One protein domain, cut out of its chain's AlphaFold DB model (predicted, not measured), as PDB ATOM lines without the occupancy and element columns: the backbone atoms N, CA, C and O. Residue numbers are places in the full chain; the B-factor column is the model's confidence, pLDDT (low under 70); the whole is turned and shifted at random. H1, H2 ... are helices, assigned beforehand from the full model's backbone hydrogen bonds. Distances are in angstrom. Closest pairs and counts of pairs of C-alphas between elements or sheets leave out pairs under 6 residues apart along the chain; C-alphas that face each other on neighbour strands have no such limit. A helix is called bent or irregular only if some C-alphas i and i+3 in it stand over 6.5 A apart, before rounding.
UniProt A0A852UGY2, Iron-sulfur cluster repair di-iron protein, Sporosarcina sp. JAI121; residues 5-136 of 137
ATOM      1  N   ALA A   5     191.012 220.119 155.393       94.69
ATOM      2  CA  ALA A   5     191.260 218.905 156.181       94.69
ATOM      3  C   ALA A   5     190.005 218.025 156.369       94.69
ATOM      4  O   ALA A   5     190.067 216.831 156.063       94.69
ATOM      5  N   PRO A   6     188.825 218.574 156.741       95.56
ATOM      6  CA  PRO A   6     187.628 217.750 156.928       95.56
ATOM      7  C   PRO A   6     187.176 217.030 155.649       95.56
ATOM      8  O   PRO A   6     186.609 215.936 155.712       95.56
ATOM      9  N   TYR A   7     187.417 217.624 154.473       97.06
ATOM     10  CA  TYR A   7     187.067 217.013 153.192       97.06
ATOM     11  C   TYR A   7     188.051 215.914 152.794       97.06
ATOM     12  O   TYR A   7     187.603 214.876 152.305       97.06
ATOM     13  N   ILE A   8     189.350 216.103 153.051       97.38
ATOM     14  CA  ILE A   8     190.373 215.073 152.829       97.38
ATOM     15  C   ILE A   8     190.083 213.855 153.708       97.38
ATOM     16  O   ILE A   8     189.926 212.759 153.175       97.38
ATOM     17  N   THR A   9     189.857 214.048 155.013       97.12
ATOM     18  CA  THR A   9     189.463 212.961 155.925       97.12
ATOM     19  C   THR A   9     188.199 212.250 155.446       97.12
ATOM     20  O   THR A   9     188.101 211.024 155.502       97.12
ATOM     21  N   LYS A  10     187.205 212.993 154.942       97.50
ATOM     22  CA  LYS A  10     185.978 212.392 154.408       97.50
ATOM     23  C   LYS A  10     186.250 211.536 153.170       97.50
ATOM     24  O   LYS A  10     185.693 210.444 153.076       97.50
ATOM     25  N   VAL A  11     187.057 212.020 152.227       97.62
ATOM     26  CA  VAL A  11     187.390 211.300 150.987       97.62
ATOM     27  C   VAL A  11     188.221 210.060 151.296       97.62
ATOM     28  O   VAL A  11     187.848 208.978 150.849       97.62
ATOM     29  N   ALA A  12     189.246 210.183 152.138       98.00
ATOM     30  CA  ALA A  12     190.058 209.065 152.608       98.00
ATOM     31  C   ALA A  12     189.208 208.002 153.319       98.00
ATOM     32  O   ALA A  12     189.280 206.824 152.986       98.00
ATOM     33  N   ARG A  13     188.299 208.406 154.214       98.06
ATOM     34  CA  ARG A  13     187.409 207.471 154.920       98.06
ATOM     35  C   ARG A  13     186.421 206.745 154.004       98.06
ATOM     36  O   ARG A  13     186.122 205.582 154.245       98.06
ATOM     37  N   VAL A  14     185.845 207.430 153.014       97.75
ATOM     38  CA  VAL A  14     184.799 206.852 152.144       97.75
ATOM     39  C   VAL A  14     185.394 206.035 150.998       97.75
ATOM     40  O   VAL A  14     184.815 205.025 150.612       97.75
ATOM     41  N   HIS A  15     186.521 206.473 150.439       97.69
ATOM     42  CA  HIS A  15     187.106 205.879 149.239       97.69
ATOM     43  C   HIS A  15     188.410 205.114 149.504       97.69
ATOM     44  O   HIS A  15     188.828 204.373 148.622       97.69
ATOM     45  N   GLY A  16     189.025 205.235 150.683       97.19
ATOM     46  CA  GLY A  16     190.352 204.684 150.991       97.19
ATOM     47  C   GLY A  16     190.473 203.164 150.885       97.19
ATOM     48  O   GLY A  16     191.553 202.671 150.597       97.19
ATOM     49  N   GLU A  17     189.387 202.404 151.034       96.94
ATOM     50  CA  GLU A  17     189.429 200.951 150.801       96.94
ATOM     51  C   GLU A  17     189.671 200.617 149.318       96.94
ATOM     52  O   GLU A  17     190.462 199.740 148.987       96.94
ATOM     53  N   LYS A  18     189.015 201.352 148.409       97.69
ATOM     54  CA  LYS A  18     189.142 201.160 146.956       97.69
ATOM     55  C   LYS A  18     190.322 201.934 146.357       97.69
ATOM     56  O   LYS A  18     190.881 201.523 145.346       97.69
ATOM     57  N   HIS A  19     190.667 203.057 146.977       97.50
ATOM     58  CA  HIS A  19     191.663 204.035 146.545       97.50
ATOM     59  C   HIS A  19     192.640 204.301 147.708       97.50
ATOM     60  O   HIS A  19     192.575 205.363 148.332       97.50
ATOM     61  N   PRO A  20     193.510 203.333 148.057       97.75
ATOM     62  CA  PRO A  20     194.321 203.367 149.282       97.75
ATOM     63  C   PRO A  20     195.338 204.507 149.339       97.75
ATOM     64  O   PRO A  20     195.708 204.935 150.432       97.75
ATOM     65  N   HIS A  21     195.733 205.070 148.194       98.38
ATOM     66  CA  HIS A  21     196.590 206.258 148.143       98.38
ATOM     67  C   HIS A  21     195.974 207.455 148.878       98.38
ATOM     68  O   HIS A  21     196.708 208.294 149.387       98.38
ATOM     69  N   LEU A  22     194.644 207.520 149.002       98.44
ATOM     70  CA  LEU A  22     193.953 208.591 149.723       98.44
ATOM     71  C   LEU A  22     194.255 208.613 151.223       98.44
ATOM     72  O   LEU A  22     194.205 209.682 151.828       98.44
ATOM     73  N   LEU A  23     194.566 207.459 151.820       98.56
ATOM     74  CA  LEU A  23     194.990 207.389 153.220       98.56
ATOM     75  C   LEU A  23     196.360 208.055 153.380       98.56
ATOM     76  O   LEU A  23     196.539 208.899 154.252       98.56
ATOM     77  N   ARG A  24     197.283 207.763 152.457       98.50
ATOM     78  CA  ARG A  24     198.611 208.380 152.432       98.50
ATOM     79  C   ARG A  24     198.543 209.882 152.135       98.50
ATOM     80  O   ARG A  24     199.216 210.661 152.796       98.50
ATOM     81  N   VAL A  25     197.684 210.306 151.205       98.62
ATOM     82  CA  VAL A  25     197.438 211.737 150.934       98.62
ATOM     83  C   VAL A  25     196.952 212.463 152.190       98.62
ATOM     84  O   VAL A  25     197.363 213.596 152.421       98.62
ATOM     85  N   GLN A  26     196.105 211.833 153.012       98.44
ATOM     86  CA  GLN A  26     195.669 212.429 154.274       98.44
ATOM     87  C   GLN A  26     196.839 212.631 155.246       98.44
ATOM     88  O   GLN A  26     196.967 213.718 155.799       98.44
ATOM     89  N   GLU A  27     197.688 211.619 155.429       98.44
ATOM     90  CA  GLU A  27     198.859 211.704 156.313       98.44
ATOM     91  C   GLU A  27     199.802 212.841 155.903       98.44
ATOM     92  O   GLU A  27     200.137 213.687 156.730       98.44
ATOM     93  N   ILE A  28     200.171 212.895 154.617       98.62
ATOM     94  CA  ILE A  28     201.072 213.928 154.082       98.62
ATOM     95  C   ILE A  28     200.436 215.310 154.209       98.62
ATOM     96  O   ILE A  28     201.105 216.276 154.560       98.62
ATOM     97  N   PHE A  29     199.132 215.429 153.945       98.12
ATOM     98  CA  PHE A  29     198.441 216.705 154.086       98.12
ATOM     99  C   PHE A  29     198.426 217.196 155.538       98.12
ATOM    100  O   PHE A  29     198.577 218.393 155.773       98.12
ATOM    101  N   ASP A  30     198.238 216.307 156.513       97.19
ATOM    102  CA  ASP A  30     198.246 216.685 157.928       97.19
ATOM    103  C   ASP A  30     199.639 217.138 158.398       97.19
ATOM    104  O   ASP A  30     199.734 218.044 159.232       97.19
ATOM    105  N   GLU A  31     200.703 216.550 157.846       97.81
ATOM    106  CA  GLU A  31     202.091 216.986 158.027       97.81
ATOM    107  C   GLU A  31     202.344 218.353 157.385       97.81
ATOM    108  O   GLU A  31     202.634 219.305 158.109       97.81
ATOM    109  N   LEU A  32     202.094 218.486 156.079       97.88
ATOM    110  CA  LEU A  32     202.247 219.737 155.332       97.88
ATOM    111  C   LEU A  32     201.472 220.886 155.986       97.88
ATOM    112  O   LEU A  32     201.974 221.994 156.123       97.88
ATOM    113  N   ARG A  33     200.231 220.633 156.416       96.19
ATOM    114  CA  ARG A  33     199.395 221.646 157.067       96.19
ATOM    115  C   ARG A  33     200.004 222.129 158.378       96.19
ATOM    116  O   ARG A  33     199.835 223.298 158.699       96.19
ATOM    117  N   ARG A  34     200.598 221.237 159.174       95.94
ATOM    118  CA  ARG A  34     201.243 221.621 160.435       95.94
ATOM    119  C   ARG A  34     202.465 222.482 160.138       95.94
ATOM    120  O   ARG A  34     202.527 223.589 160.648       95.94
ATOM    121  N   GLU A  35     203.338 222.009 159.257       96.12
ATOM    122  CA  GLU A  35     204.564 222.722 158.891       96.12
ATOM    123  C   GLU A  35     204.271 224.106 158.321       96.12
ATOM    124  O   GLU A  35     204.805 225.077 158.826       96.12
ATOM    125  N   LEU A  36     203.349 224.230 157.360       95.94
ATOM    126  CA  LEU A  36     203.003 225.536 156.792       95.94
ATOM    127  C   LEU A  36     202.388 226.498 157.820       95.94
ATOM    128  O   LEU A  36     202.546 227.707 157.687       95.94
ATOM    129  N   LEU A  37     201.646 225.996 158.814       95.19
ATOM    130  CA  LEU A  37     201.084 226.852 159.864       95.19
ATOM    131  C   LEU A  37     202.167 227.338 160.826       95.19
ATOM    132  O   LEU A  37     202.189 228.526 161.121       95.19
ATOM    133  N   ASP A  38     203.040 226.438 161.276       95.50
ATOM    134  CA  ASP A  38     204.133 226.779 162.189       95.50
ATOM    135  C   ASP A  38     205.127 227.736 161.498       95.50
ATOM    136  O   ASP A  38     205.495 228.761 162.065       95.50
ATOM    137  N   HIS A  39     205.468 227.450 160.237       96.06
ATOM    138  CA  HIS A  39     206.322 228.265 159.373       96.06
ATOM    139  C   HIS A  39     205.775 229.689 159.194       96.06
ATOM    140  O   HIS A  39     206.420 230.654 159.594       96.06
ATOM    141  N   THR A  40     204.544 229.835 158.685       95.69
ATOM    142  CA  THR A  40     203.967 231.172 158.437       95.69
ATOM    143  C   THR A  40     203.735 231.977 159.721       95.69
ATOM    144  O   THR A  40     203.784 233.206 159.696       95.69
ATOM    145  N   GLU A  41     203.502 231.314 160.861       96.44
ATOM    146  CA  GLU A  41     203.422 231.990 162.161       96.44
ATOM    147  C   GLU A  41     204.785 232.550 162.596       96.44
ATOM    148  O   GLU A  41     204.845 233.693 163.060       96.44
ATOM    149  N   ASP A  42     205.875 231.792 162.428       96.56
ATOM    150  CA  ASP A  42     207.224 232.261 162.763       96.56
ATOM    151  C   ASP A  42     207.690 233.397 161.845       96.56
ATOM    152  O   ASP A  42     208.255 234.395 162.310       96.56
ATOM    153  N   GLU A  43     207.386 233.300 160.554       97.44
ATOM    154  CA  GLU A  43     207.673 234.354 159.589       97.44
ATOM    155  C   GLU A  43     207.018 235.685 159.977       97.44
ATOM    156  O   GLU A  43     207.708 236.699 160.134       97.44
ATOM    157  N   ASP A  44     205.701 235.679 160.199       97.50
ATOM    158  CA  ASP A  44     204.933 236.877 160.540       97.50
ATOM    159  C   ASP A  44     205.338 237.459 161.904       97.50
ATOM    160  O   ASP A  44     205.445 238.682 162.069       97.50
ATOM    161  N   ALA A  45     205.549 236.597 162.903       97.06
ATOM    162  CA  ALA A  45     205.808 237.027 164.273       97.06
ATOM    163  C   ALA A  45     207.267 237.444 164.505       97.06
ATOM    164  O   ALA A  45     207.519 238.375 165.282       97.06
ATOM    165  N   ASN A  46     208.221 236.773 163.854       95.06
ATOM    166  CA  ASN A  46     209.639 236.855 164.197       95.06
ATOM    167  C   ASN A  46     210.520 237.226 162.999       95.06
ATOM    168  O   ASN A  46     211.215 238.251 163.057       95.06
ATOM    169  N   VAL A  47     210.502 236.437 161.919       96.62
ATOM    170  CA  VAL A  47     211.516 236.559 160.857       96.62
ATOM    171  C   VAL A  47     211.298 237.798 159.991       96.62
ATOM    172  O   VAL A  47     212.234 238.584 159.819       96.62
ATOM    173  N   PHE A  48     210.083 238.066 159.506       97.44
ATOM    174  CA  PHE A  48     209.805 239.251 158.686       97.44
ATOM    175  C   PHE A  48     210.073 240.569 159.426       97.44
ATOM    176  O   PHE A  48     210.766 241.425 158.861       97.44
ATOM    177  N   PRO A  49     209.646 240.767 160.693       97.00
ATOM    178  CA  PRO A  49     210.048 241.942 161.464       97.00
ATOM    179  C   PRO A  49     211.567 242.105 161.575       97.00
ATOM    180  O   PRO A  49     212.069 243.234 161.606       97.00
ATOM    181  N   PHE A  50     212.312 241.001 161.650       96.50
ATOM    182  CA  PHE A  50     213.764 241.050 161.733       96.50
ATOM    183  C   PHE A  50     214.412 241.394 160.384       96.50
ATOM    184  O   PHE A  50     215.272 242.279 160.338       96.50
ATOM    185  N   ILE A  51     213.940 240.796 159.284       96.75
ATOM    186  CA  ILE A  51     214.355 241.136 157.915       96.75
ATOM    187  C   ILE A  51     214.131 242.626 157.639       96.75
ATOM    188  O   ILE A  51     215.026 243.289 157.118       96.75
ATOM    189  N   LEU A  52     212.978 243.181 158.024       96.00
ATOM    190  CA  LEU A  52     212.687 244.605 157.831       96.00
ATOM    191  C   LEU A  52     213.700 245.498 158.557       96.00
ATOM    192  O   LEU A  52     214.282 246.384 157.933       96.00
ATOM    193  N   LYS A  53     213.985 245.222 159.838       95.50
ATOM    194  CA  LYS A  53     215.001 245.964 160.609       95.50
ATOM    195  C   LYS A  53     216.385 245.887 159.968       95.50
ATOM    196  O   LYS A  53     217.115 246.877 159.963       95.50
ATOM    197  N   PHE A  54     216.755 244.717 159.447       96.88
ATOM    198  CA  PHE A  54     218.020 244.533 158.746       96.88
ATOM    199  C   PHE A  54     218.072 245.343 157.445       96.88
ATOM    200  O   PHE A  54     219.036 246.066 157.223       96.88
ATOM    201  N   LEU A  55     217.034 245.277 156.608       96.00
ATOM    202  CA  LEU A  55     216.994 245.994 155.331       96.00
ATOM    203  C   LEU A  55     216.945 247.523 155.498       96.00
ATOM    204  O   LEU A  55     217.416 248.241 154.619       96.00
ATOM    205  N   GLU A  56     216.399 248.027 156.608       96.31
ATOM    206  CA  GLU A  56     216.408 249.458 156.943       96.31
ATOM    207  C   GLU A  56     217.803 249.978 157.319       96.31
ATOM    208  O   GLU A  56     218.167 251.094 156.945       96.31
ATOM    209  N   ASN A  57     218.583 249.189 158.060       95.31
ATOM    210  CA  ASN A  57     219.928 249.561 158.497       95.31
ATOM    211  C   ASN A  57     220.852 248.337 158.494       95.31
ATOM    212  O   ASN A  57     221.104 247.745 159.551       95.31
ATOM    213  N   PRO A  58     221.363 247.941 157.321       95.38
ATOM    214  CA  PRO A  58     222.109 246.706 157.214       95.38
ATOM    215  C   PRO A  58     223.506 246.900 157.817       95.38
ATOM    216  O   PRO A  58     224.267 247.774 157.401       95.38
ATOM    217  N   THR A  59     223.849 246.073 158.812       96.56
ATOM    218  CA  THR A  59     225.203 245.980 159.385       96.56
ATOM    219  C   THR A  59     225.722 244.539 159.333       96.56
ATOM    220  O   THR A  59     224.907 243.608 159.316       96.56
ATOM    221  N   PRO A  60     227.052 244.312 159.329       96.38
ATOM    222  CA  PRO A  60     227.619 242.963 159.354       96.38
ATOM    223  C   PRO A  60     227.087 242.098 160.508       96.38
ATOM    224  O   PRO A  60     226.782 240.928 160.307       96.38
ATOM    225  N   GLU A  61     226.890 242.683 161.693       95.56
ATOM    226  CA  GLU A  61     226.395 241.973 162.879       95.56
ATOM    227  C   GLU A  61     224.925 241.555 162.750       95.56
ATOM    228  O   GLU A  61     224.511 240.551 163.328       95.56
ATOM    229  N   LEU A  62     224.107 242.335 162.036       95.19
ATOM    230  CA  LEU A  62     222.725 241.955 161.744       95.19
ATOM    231  C   LEU A  62     222.664 240.920 160.616       95.19
ATOM    232  O   LEU A  62     221.835 240.015 160.690       95.19
ATOM    233  N   LYS A  63     223.569 241.007 159.630       95.25
ATOM    234  CA  LYS A  63     223.689 240.025 158.541       95.25
ATOM    235  C   LYS A  63     224.015 238.629 159.079       95.25
ATOM    236  O   LYS A  63     223.319 237.676 158.753       95.25
ATOM    237  N   GLU A  64     224.989 238.526 159.983       95.69
ATOM    238  CA  GLU A  64     225.362 237.256 160.627       95.69
ATOM    239  C   GLU A  64     224.202 236.633 161.425       95.69
ATOM    240  O   GLU A  64     224.088 235.415 161.525       95.69
ATOM    241  N   LYS A  65     223.309 237.461 161.980       95.62
ATOM    242  CA  LYS A  65     222.150 236.983 162.743       95.62
ATOM    243  C   LYS A  65     220.966 236.578 161.874       95.62
ATOM    244  O   LYS A  65     220.214 235.710 162.299       95.62
ATOM    245  N   ILE A  66     220.761 237.217 160.720       95.69
ATOM    246  CA  ILE A  66     219.620 236.912 159.844       95.69
ATOM    247  C   ILE A  66     219.892 235.717 158.925       95.69
ATOM    248  O   ILE A  66     218.966 234.997 158.570       95.69
ATOM    249  N   GLU A  67     221.154 235.480 158.561       94.69
ATOM    250  CA  GLU A  67     221.541 234.416 157.632       94.69
ATOM    251  C   GLU A  67     221.078 233.008 158.064       94.69
ATOM    252  O   GLU A  67     220.513 232.309 157.221       94.69
ATOM    253  N   PRO A  68     221.188 232.593 159.345       96.25
ATOM    254  CA  PRO A  68     220.653 231.307 159.790       96.25
ATOM    255  C   PRO A  68     219.138 231.169 159.600       96.25
ATOM    256  O   PRO A  68     218.690 230.104 159.192       96.25
ATOM    257  N   HIS A  69     218.366 232.239 159.832       95.81
ATOM    258  CA  HIS A  69     216.909 232.222 159.650       95.81
ATOM    259  C   HIS A  69     216.527 232.061 158.177       95.81
ATOM    260  O   HIS A  69     215.634 231.292 157.853       95.81
ATOM    261  N   VAL A  70     217.234 232.741 157.267       96.06
ATOM    262  CA  VAL A  70     217.003 232.576 155.822       96.06
ATOM    263  C   VAL A  70     217.290 231.138 155.384       96.06
ATOM    264  O   VAL A  70     216.514 230.565 154.629       96.06
ATOM    265  N   ILE A  71     218.383 230.541 155.873       96.94
ATOM    266  CA  ILE A  71     218.737 229.150 155.554       96.94
ATOM    267  C   ILE A  71     217.681 228.171 156.086       96.94
ATOM    268  O   ILE A  71     217.354 227.204 155.402       96.94
ATOM    269  N   GLU A  72     217.171 228.402 157.296       97.06
ATOM    270  CA  GLU A  72     216.122 227.582 157.906       97.06
ATOM    271  C   GLU A  72     214.824 227.635 157.090       97.06
ATOM    272  O   GLU A  72     214.348 226.583 156.662       97.06
ATOM    273  N   LEU A  73     214.332 228.833 156.745       97.25
ATOM    274  CA  LEU A  73     213.132 228.990 155.911       97.25
ATOM    275  C   LEU A  73     213.287 228.306 154.542       97.25
ATOM    276  O   LEU A  73     212.381 227.621 154.076       97.25
ATOM    277  N   GLU A  74     214.458 228.395 153.905       97.69
ATOM    278  CA  GLU A  74     214.700 227.697 152.635       97.69
ATOM    279  C   GLU A  74     214.652 226.167 152.754       97.69
ATOM    280  O   GLU A  74     214.201 225.488 151.827       97.69
ATOM    281  N   GLN A  75     215.104 225.611 153.880       98.12
ATOM    282  CA  GLN A  75     215.009 224.172 154.142       98.12
ATOM    283  C   GLN A  75     213.558 223.743 154.373       98.12
ATOM    284  O   GLN A  75     213.139 222.697 153.866       98.12
ATOM    285  N   GLU A  76     212.779 224.556 155.085       98.19
ATOM    286  CA  GLU A  76     211.344 224.340 155.278       98.19
ATOM    287  C   GLU A  76     210.585 224.402 153.944       98.19
ATOM    288  O   GLU A  76     209.783 223.512 153.644       98.19
ATOM    289  N   HIS A  77     210.922 225.359 153.072       98.50
ATOM    290  CA  HIS A  77     210.391 225.450 151.707       98.50
ATOM    291  C   HIS A  77     210.692 224.197 150.880       98.50
ATOM    292  O   HIS A  77     209.814 223.667 150.188       98.50
ATOM    293  N   GLU A  78     211.930 223.695 150.944       98.31
ATOM    294  CA  GLU A  78     212.313 222.467 150.249       98.31
ATOM    295  C   GLU A  78     211.490 221.269 150.747       98.31
ATOM    296  O   GLU A  78     211.051 220.436 149.946       98.31
ATOM    297  N   ASN A  79     211.243 221.182 152.059       98.31
ATOM    298  CA  ASN A  79     210.437 220.112 152.637       98.31
ATOM    299  C   ASN A  79     208.968 220.190 152.201       98.31
ATOM    300  O   ASN A  79     208.427 219.201 151.701       98.31
ATOM    301  N   ALA A  80     208.353 221.374 152.279       98.31
ATOM    302  CA  ALA A  80     206.993 221.597 151.795       98.31
ATOM    303  C   ALA A  80     206.849 221.195 150.315       98.31
ATOM    304  O   ALA A  80     205.888 220.519 149.933       98.31
ATOM    305  N   GLY A  81     207.849 221.524 149.488       98.25
ATOM    306  CA  GLY A  81     207.909 221.109 148.088       98.25
ATOM    307  C   GLY A  81     207.959 219.588 147.895       98.25
ATOM    308  O   GLY A  81     207.270 219.058 147.021       98.25
ATOM    309  N   LYS A  82     208.714 218.859 148.730       98.69
ATOM    310  CA  LYS A  82     208.765 217.383 148.696       98.69
ATOM    311  C   LYS A  82     207.413 216.755 149.037       98.69
ATOM    312  O   LYS A  82     206.978 215.845 148.329       98.69
ATOM    313  N   LEU A  83     206.736 217.255 150.071       98.69
ATOM    314  CA  LEU A  83     205.416 216.762 150.490       98.69
ATOM    315  C   LEU A  83     204.357 217.000 149.400       98.69
ATOM    316  O   LEU A  83     203.587 216.096 149.065       98.69
ATOM    317  N   LEU A  84     204.351 218.191 148.791       98.69
ATOM    318  CA  LEU A  84     203.463 218.518 147.670       98.69
ATOM    319  C   LEU A  84     203.721 217.622 146.454       98.69
ATOM    320  O   LEU A  84     202.777 217.074 145.882       98.69
ATOM    321  N   PHE A  85     204.990 217.389 146.113       98.62
ATOM    322  CA  PHE A  85     205.360 216.487 145.026       98.62
ATOM    323  C   PHE A  85     204.897 215.042 145.278       98.62
ATOM    324  O   PHE A  85     204.399 214.379 144.364       98.62
ATOM    325  N   GLU A  86     205.002 214.541 146.515       98.75
ATOM    326  CA  GLU A  86     204.477 213.218 146.877       98.75
ATOM    327  C   GLU A  86     202.952 213.153 146.691       98.75
ATOM    328  O   GLU A  86     202.449 212.212 146.066       98.75
ATOM    329  N   ILE A  87     202.212 214.176 147.140       98.75
ATOM    330  CA  ILE A  87     200.763 214.285 146.907       98.75
ATOM    331  C   ILE A  87     200.456 214.278 145.403       98.75
ATOM    332  O   ILE A  87     199.593 213.516 144.955       98.75
ATOM    333  N   ARG A  88     201.159 215.076 144.595       98.75
ATOM    334  CA  ARG A  88     200.951 215.128 143.141       98.75
ATOM    335  C   ARG A  88     201.149 213.758 142.485       98.75
ATOM    336  O   ARG A  88     200.330 213.345 141.665       98.75
ATOM    337  N   ASN A  89     202.177 213.015 142.890       98.75
ATOM    338  CA  ASN A  89     202.440 211.671 142.370       98.75
ATOM    339  C   ASN A  89     201.365 210.660 142.784       98.75
ATOM    340  O   ASN A  89     200.841 209.934 141.938       98.75
ATOM    341  N   LEU A  90     200.992 210.629 144.067       98.62
ATOM    342  CA  LEU A  90     199.957 209.723 144.586       98.62
ATOM    343  C   LEU A  90     198.596 209.960 143.934       98.62
ATOM    344  O   LEU A  90     197.801 209.035 143.783       98.62
ATOM    345  N   THR A  91     198.323 211.204 143.556       98.50
ATOM    346  CA  THR A  91     197.071 211.602 142.916       98.50
ATOM    347  C   THR A  91     197.096 211.480 141.393       98.50
ATOM    348  O   THR A  91     196.081 211.775 140.759       98.50
ATOM    349  N   ASN A  92     198.211 211.014 140.812       98.31
ATOM    350  CA  ASN A  92     198.457 210.979 139.372       98.31
ATOM    351  C   ASN A  92     198.172 212.344 138.729       98.31
ATOM    352  O   ASN A  92     197.264 212.472 137.909       98.31
ATOM    353  N   GLU A  93     198.894 213.373 139.175       98.38
ATOM    354  CA  GLU A  93     198.697 214.762 138.746       98.38
ATOM    355  C   GLU A  93     197.253 215.242 138.958       98.38
ATOM    356  O   GLU A  93     196.644 215.836 138.071       98.38
ATOM    357  N   PHE A  94     196.672 214.918 140.117       98.25
ATOM    358  CA  PHE A  94     195.280 215.245 140.447       98.25
ATOM    359  C   PHE A  94     194.250 214.702 139.432       98.25
ATOM    360  O   PHE A  94     193.154 215.248 139.270       98.25
ATOM    361  N   THR A  95     194.548 213.572 138.781       98.25
ATOM    362  CA  THR A  95     193.622 212.906 137.853       98.25
ATOM    363  C   THR A  95     192.544 212.140 138.618       98.25
ATOM    364  O   THR A  95     192.810 211.179 139.341       98.25
ATOM    365  N   LEU A  96     191.286 212.524 138.419       97.62
ATOM    366  CA  LEU A  96     190.147 211.901 139.092       97.62
ATOM    367  C   LEU A  96     189.789 210.527 138.491       97.62
ATOM    368  O   LEU A  96     189.684 210.408 137.267       97.62
ATOM    369  N   PRO A  97     189.498 209.503 139.317       96.50
ATOM    370  CA  PRO A  97     188.967 208.235 138.825       96.50
ATOM    371  C   PRO A  97     187.501 208.366 138.379       96.50
ATOM    372  O   PRO A  97     186.779 209.285 138.775       96.50
ATOM    373  N   ALA A  98     187.027 207.400 137.587       96.19
ATOM    374  CA  ALA A  98     185.668 207.403 137.031       96.19
ATOM    375  C   ALA A  98     184.551 207.421 138.097       96.19
ATOM    376  O   ALA A  98     183.449 207.896 137.833       96.19
ATOM    377  N   ASP A  99     184.829 206.922 139.302       95.00
ATOM    378  CA  ASP A  99     183.896 206.865 140.429       95.00
ATOM    379  C   ASP A  99     184.057 208.028 141.427       95.00
ATOM    380  O   ASP A  99     183.506 207.985 142.530       95.00
ATOM    381  N   ALA A 100     184.789 209.084 141.057       96.75
ATOM    382  CA  ALA A 100     185.001 210.243 141.913       96.75
ATOM    383  C   ALA A 100     183.693 210.999 142.211       96.75
ATOM    384  O   ALA A 100     183.058 211.590 141.328       96.75
ATOM    385  N   CYS A 101     183.318 211.051 143.491       97.12
ATOM    386  CA  CYS A 101     182.198 211.860 143.964       97.12
ATOM    387  C   CYS A 101     182.555 213.359 144.030       97.12
ATOM    388  O   CYS A 101     183.716 213.750 143.920       97.12
ATOM    389  N   GLY A 102     181.563 214.224 144.273       97.88
ATOM    390  CA  GLY A 102     181.777 215.676 144.342       97.88
ATOM    391  C   GLY A 102     182.819 216.119 145.380       97.88
ATOM    392  O   GLY A 102     183.583 217.041 145.116       97.88
ATOM    393  N   THR A 103     182.909 215.441 146.533       97.19
ATOM    394  CA  THR A 103     183.939 215.755 147.538       97.19
ATOM    395  C   THR A 103     185.339 215.384 147.051       97.19
ATOM    396  O   THR A 103     186.270 216.144 147.279       97.19
ATOM    397  N   TYR A 104     185.485 214.271 146.330       97.94
ATOM    398  CA  TYR A 104     186.766 213.864 145.751       97.94
ATOM    399  C   TYR A 104     187.249 214.906 144.727       97.94
ATOM    400  O   TYR A 104     188.370 215.402 144.821       97.94
ATOM    401  N   LYS A 105     186.352 215.350 143.834       98.19
ATOM    402  CA  LYS A 105     186.637 216.424 142.865       98.19
ATOM    403  C   LYS A 105     187.087 217.717 143.541       98.19
ATOM    404  O   LYS A 105     188.068 218.319 143.120       98.19
ATOM    405  N   LEU A 106     186.383 218.122 144.602       97.12
ATOM    406  CA  LEU A 106     186.740 219.301 145.389       97.12
ATOM    407  C   LEU A 106     188.132 219.162 146.012       97.12
ATOM    408  O   LEU A 106     188.910 220.104 145.939       97.12
ATOM    409  N   VAL A 107     188.436 218.017 146.627       97.81
ATOM    410  CA  VAL A 107     189.722 217.794 147.297       97.81
ATOM    411  C   VAL A 107     190.879 217.920 146.312       97.81
ATOM    412  O   VAL A 107     191.795 218.685 146.581       97.81
ATOM    413  N   TYR A 108     190.816 217.247 145.162       98.31
ATOM    414  CA  TYR A 108     191.887 217.315 144.163       98.31
ATOM    415  C   TYR A 108     192.080 218.724 143.606       98.31
ATOM    416  O   TYR A 108     193.199 219.219 143.616       98.31
ATOM    417  N   ALA A 109     190.996 219.417 143.246       98.19
ATOM    418  CA  ALA A 109     191.093 220.798 142.774       98.19
ATOM    419  C   ALA A 109     191.707 221.746 143.824       98.19
ATOM    420  O   ALA A 109     192.399 222.700 143.487       98.19
ATOM    421  N   ARG A 110     191.445 221.511 145.115       97.75
ATOM    422  CA  ARG A 110     191.994 222.338 146.199       97.75
ATOM    423  C   ARG A 110     193.436 221.986 146.550       97.75
ATOM    424  O   ARG A 110     194.162 222.896 146.926       97.75
ATOM    425  N   LEU A 111     193.836 220.722 146.431       98.19
ATOM    426  CA  LEU A 111     195.234 220.315 146.581       98.19
ATOM    427  C   LEU A 111     196.093 220.867 145.439       98.19
ATOM    428  O   LEU A 111     197.163 221.395 145.705       98.19
ATOM    429  N   GLU A 112     195.593 220.825 144.203       98.38
ATOM    430  CA  GLU A 112     196.277 221.419 143.048       98.38
ATOM    431  C   GLU A 112     196.438 222.938 143.200       98.38
ATOM    432  O   GLU A 112     197.510 223.488 142.959       98.38
ATOM    433  N   GLN A 113     195.388 223.630 143.658       98.00
ATOM    434  CA  GLN A 113     195.482 225.064 143.930       98.00
ATOM    435  C   GLN A 113     196.469 225.368 145.065       98.00
ATOM    436  O   GLN A 113     197.251 226.301 144.938       98.00
ATOM    437  N   LEU A 114     196.448 224.580 146.146       97.06
ATOM    438  CA  LEU A 114     197.386 224.735 147.259       97.06
ATOM    439  C   LEU A 114     198.834 224.564 146.789       97.06
ATOM    440  O   LEU A 114     199.663 225.394 147.129       97.06
ATOM    441  N   GLU A 115     199.120 223.539 145.981       98.25
ATOM    442  CA  GLU A 115     200.449 223.322 145.396       98.25
ATOM    443  C   GLU A 115     200.925 224.560 144.629       98.25
ATOM    444  O   GLU A 115     202.023 225.063 144.864       98.25
ATOM    445  N   LYS A 116     200.073 225.081 143.740       98.25
ATOM    446  CA  LYS A 116     200.392 226.267 142.950       98.25
ATOM    447  C   LYS A 116     200.657 227.489 143.834       98.25
ATOM    448  O   LYS A 116     201.648 228.180 143.612       98.25
ATOM    449  N   ASP A 117     199.778 227.749 144.799       97.62
ATOM    450  CA  ASP A 117     199.881 228.918 145.676       97.62
ATOM    451  C   ASP A 117     201.143 228.840 146.548       97.62
ATOM    452  O   ASP A 117     201.853 229.834 146.686       97.62
ATOM    453  N   THR A 118     201.471 227.657 147.078       97.19
ATOM    454  CA  THR A 118     202.701 227.444 147.852       97.19
ATOM    455  C   THR A 118     203.944 227.657 146.994       97.19
ATOM    456  O   THR A 118     204.864 228.335 147.437       97.19
ATOM    457  N   PHE A 119     203.988 227.150 145.758       98.06
ATOM    458  CA  PHE A 119     205.142 227.392 144.886       98.06
ATOM    459  C   PHE A 119     205.305 228.861 144.494       98.06
ATOM    460  O   PHE A 119     206.434 229.343 144.415       98.06
ATOM    461  N   GLU A 120     204.208 229.582 144.255       98.06
ATOM    462  CA  GLU A 120     204.265 231.022 143.981       98.06
ATOM    463  C   GLU A 120     204.790 231.800 145.194       98.06
ATOM    464  O   GLU A 120     205.661 232.655 145.042       98.06
ATOM    465  N   HIS A 121     204.318 231.464 146.393       97.44
ATOM    466  CA  HIS A 121     204.765 232.064 147.648       97.44
ATOM    467  C   HIS A 121     206.260 231.828 147.908       97.44
ATOM    468  O   HIS A 121     207.023 232.791 147.980       97.44
ATOM    469  N   VAL A 122     206.700 230.565 147.878       98.00
ATOM    470  CA  VAL A 122     208.112 230.179 148.050       98.00
ATOM    471  C   VAL A 122     209.009 230.856 147.013       98.00
ATOM    472  O   VAL A 122     210.123 231.280 147.319       98.00
ATOM    473  N   TYR A 123     208.542 230.989 145.766       97.81
ATOM    474  CA  TYR A 123     209.291 231.700 144.732       97.81
ATOM    475  C   TYR A 123     209.501 233.176 145.094       97.81
ATOM    476  O   TYR A 123     210.606 233.697 144.925       97.81
ATOM    477  N   LEU A 124     208.460 233.856 145.586       98.06
ATOM    478  CA  LEU A 124     208.556 235.255 146.003       98.06
ATOM    479  C   LEU A 124     209.540 235.420 147.164       98.06
ATOM    480  O   LEU A 124     210.336 236.356 147.158       98.06
ATOM    481  N   GLU A 125     209.545 234.518 148.133       98.00
ATOM    482  CA  GLU A 125     210.467 234.620 149.265       98.00
ATOM    483  C   GLU A 125     211.900 234.311 148.858       98.00
ATOM    484  O   GLU A 125     212.767 235.176 149.001       98.00
ATOM    485  N   ASN A 126     212.141 233.155 148.238       97.88
ATOM    486  CA  ASN A 126     213.490 232.730 147.874       97.88
ATOM    487  C   ASN A 126     214.154 233.688 146.880       97.88
ATOM    488  O   ASN A 126     215.323 234.042 147.047       97.88
ATOM    489  N   HIS A 127     213.416 234.122 145.855       96.50
ATOM    490  CA  HIS A 127     213.984 234.860 144.721       96.50
ATOM    491  C   HIS A 127     213.692 236.361 144.720       96.50
ATOM    492  O   HIS A 127     214.181 237.084 143.851       96.50
ATOM    493  N   ASN A 128     212.899 236.866 145.668       95.88
ATOM    494  CA  ASN A 128     212.736 238.307 145.854       95.88
ATOM    495  C   ASN A 128     213.232 238.737 147.230       95.88
ATOM    496  O   ASN A 128     214.139 239.565 147.321       95.88
ATOM    497  N   LEU A 129     212.658 238.189 148.299       97.38
ATOM    498  CA  LEU A 129     212.964 238.647 149.650       97.38
ATOM    499  C   LEU A 129     214.378 238.241 150.082       97.38
ATOM    500  O   LEU A 129     215.180 239.105 150.439       97.38
ATOM    501  N   PHE A 130     214.707 236.954 150.010       97.50
ATOM    502  CA  PHE A 130     215.981 236.425 150.495       97.50
ATOM    503  C   PHE A 130     217.154 236.867 149.619       97.50
ATOM    504  O   PHE A 130     218.202 237.237 150.144       97.50
ATOM    505  N   ASP A 131     216.967 236.972 148.302       96.81
ATOM    506  CA  ASP A 131     217.979 237.550 147.411       96.81
ATOM    507  C   ASP A 131     218.285 239.019 147.746       96.81
ATOM    508  O   ASP A 131     219.450 239.430 147.739       96.81
ATOM    509  N   ARG A 132     217.275 239.813 148.134       96.31
ATOM    510  CA  ARG A 132     217.497 241.182 148.632       96.31
ATOM    511  C   ARG A 132     218.242 241.200 149.963       96.31
ATOM    512  O   ARG A 132     219.090 242.068 150.149       96.31
ATOM    513  N   VAL A 133     217.953 240.262 150.866       96.38
ATOM    514  CA  VAL A 133     218.685 240.114 152.136       96.38
ATOM    515  C   VAL A 133     220.155 239.777 151.874       96.38
ATOM    516  O   VAL A 133     221.038 240.430 152.424       96.38
ATOM    517  N   ARG A 134     220.443 238.824 150.981       94.62
ATOM    518  CA  ARG A 134     221.822 238.443 150.622       94.62
ATOM    519  C   ARG A 134     222.604 239.587 149.986       94.62
ATOM    520  O   ARG A 134     223.781 239.767 150.305       94.62
ATOM    521  N   ALA A 135     221.953 240.343 149.100       94.94
ATOM    522  CA  ALA A 135     222.546 241.474 148.390       94.94
ATOM    523  C   ALA A 135     222.709 242.736 149.255       94.94
ATOM    524  O   ALA A 135     223.421 243.657 148.852       94.94
ATOM    525  N   ALA A 136     222.043 242.814 150.410       90.50
ATOM    526  CA  ALA A 136     222.233 243.905 151.355       90.50
ATOM    527  C   ALA A 136     223.554 243.716 152.123       90.50
ATOM    528  O   ALA A 136     223.766 242.666 152.738       90.50
TER     529      ALA A 136
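What this domain is: This is residues 5 to 136 of the 137 residues of the protein "Iron-sulfur cluster repair di-iron protein" of Sporosarcina sp. JAI121 (UniProt A0A852UGY2). A long, slender bundle of helices: H2a, H3 and H4 run lengthwise, and the short H1 packs beside the first part of H2a and of H4 at one end. At the other end H2 bends, and its second arm, H2b, packs beside the first residues of H3. The printed part has 132 residues with four named helices, in the order H1, H2, H3, H4, and no named strand; its class is all helix. H1, H2a, H3 and H4 form an up-and-down bundle, each running against the one before it. The whole is a rod of 60 by 20 by 18 A, loose, with a radius of gyration of the C-alphas of 18.4 A.

Where its parts are: H1, residues 5 to 15, begins with C-alpha 5 at (191.260, 218.905, 156.181). H2, residues 21 to 56, was assigned as one helix by its hydrogen bonds but is bent: C-alphas 45 and 48 are 7.2 A apart. Its arms are H2a, residues 21 to 45 and 35.9 A long, and H2b, residues 48 to 56. H3, residues 60 to 90, is 45.7 A long; it has a kink of 25 degrees near residue 67 and is irregular, but only just, with C-alphas 65 and 68 at 6.6 A. H4, residues 102 to 135, is 48.4 A long and ends with C-alpha 135 at (222.546, 241.474, 148.390).

How they stand to each other: H1 and H2a form a helical hairpin, opposite ways at a shallow tilt of 7 degrees; they touch, with residues 22 to 30 alone of H2a, and the C-alphas of Ala 12 and Leu 22 are closest at 4.9 A. H2a touches H3, opposite ways at a shallow tilt of 19 degrees, closest at the C-alphas of Val 25 and Ile 87, 5.8 A. H2a and H2b stand at a steep tilt of 44 degrees. H2b and H3 form a hairpin; residues 62 to 66 alone of H3 touch H2b, and the closest C-alphas, of Phe 54 and Leu 62, are 6.1 A apart. H3 and H4, also a hairpin, touch at a shallow tilt of 23 degrees, closest at the C-alphas of Leu 84 and Glu 115, 6.1 A. H4 touches H1 with residues 103 to 107 alone, at a steep tilt of 43 degrees, closest at the C-alphas of Val 11 and Tyr 104, 5.9 A. H4 and H2b only just touch, with 3 pairs of C-alphas within 8 A, the closest those of Leu 55 and Val 133 at 6.9 A. H2a and H4 are apart. Every O i to N i+4 pair is within hydrogen-bond range in H1, H2a and H2b; in H3 24 of 27 are, and in H4 28 of 30.

The domain as a whole: The C-alphas of Thr 59 and Asp 99, the two farthest apart, are 60.0 A from each other. The printed part has no cut. The link from H3 to H4, 11 residues, is long; those from H1 to H2 and from H2 to H3 are tight. The mean pLDDT of the printed part is 97.2, and no printed residue is under 70.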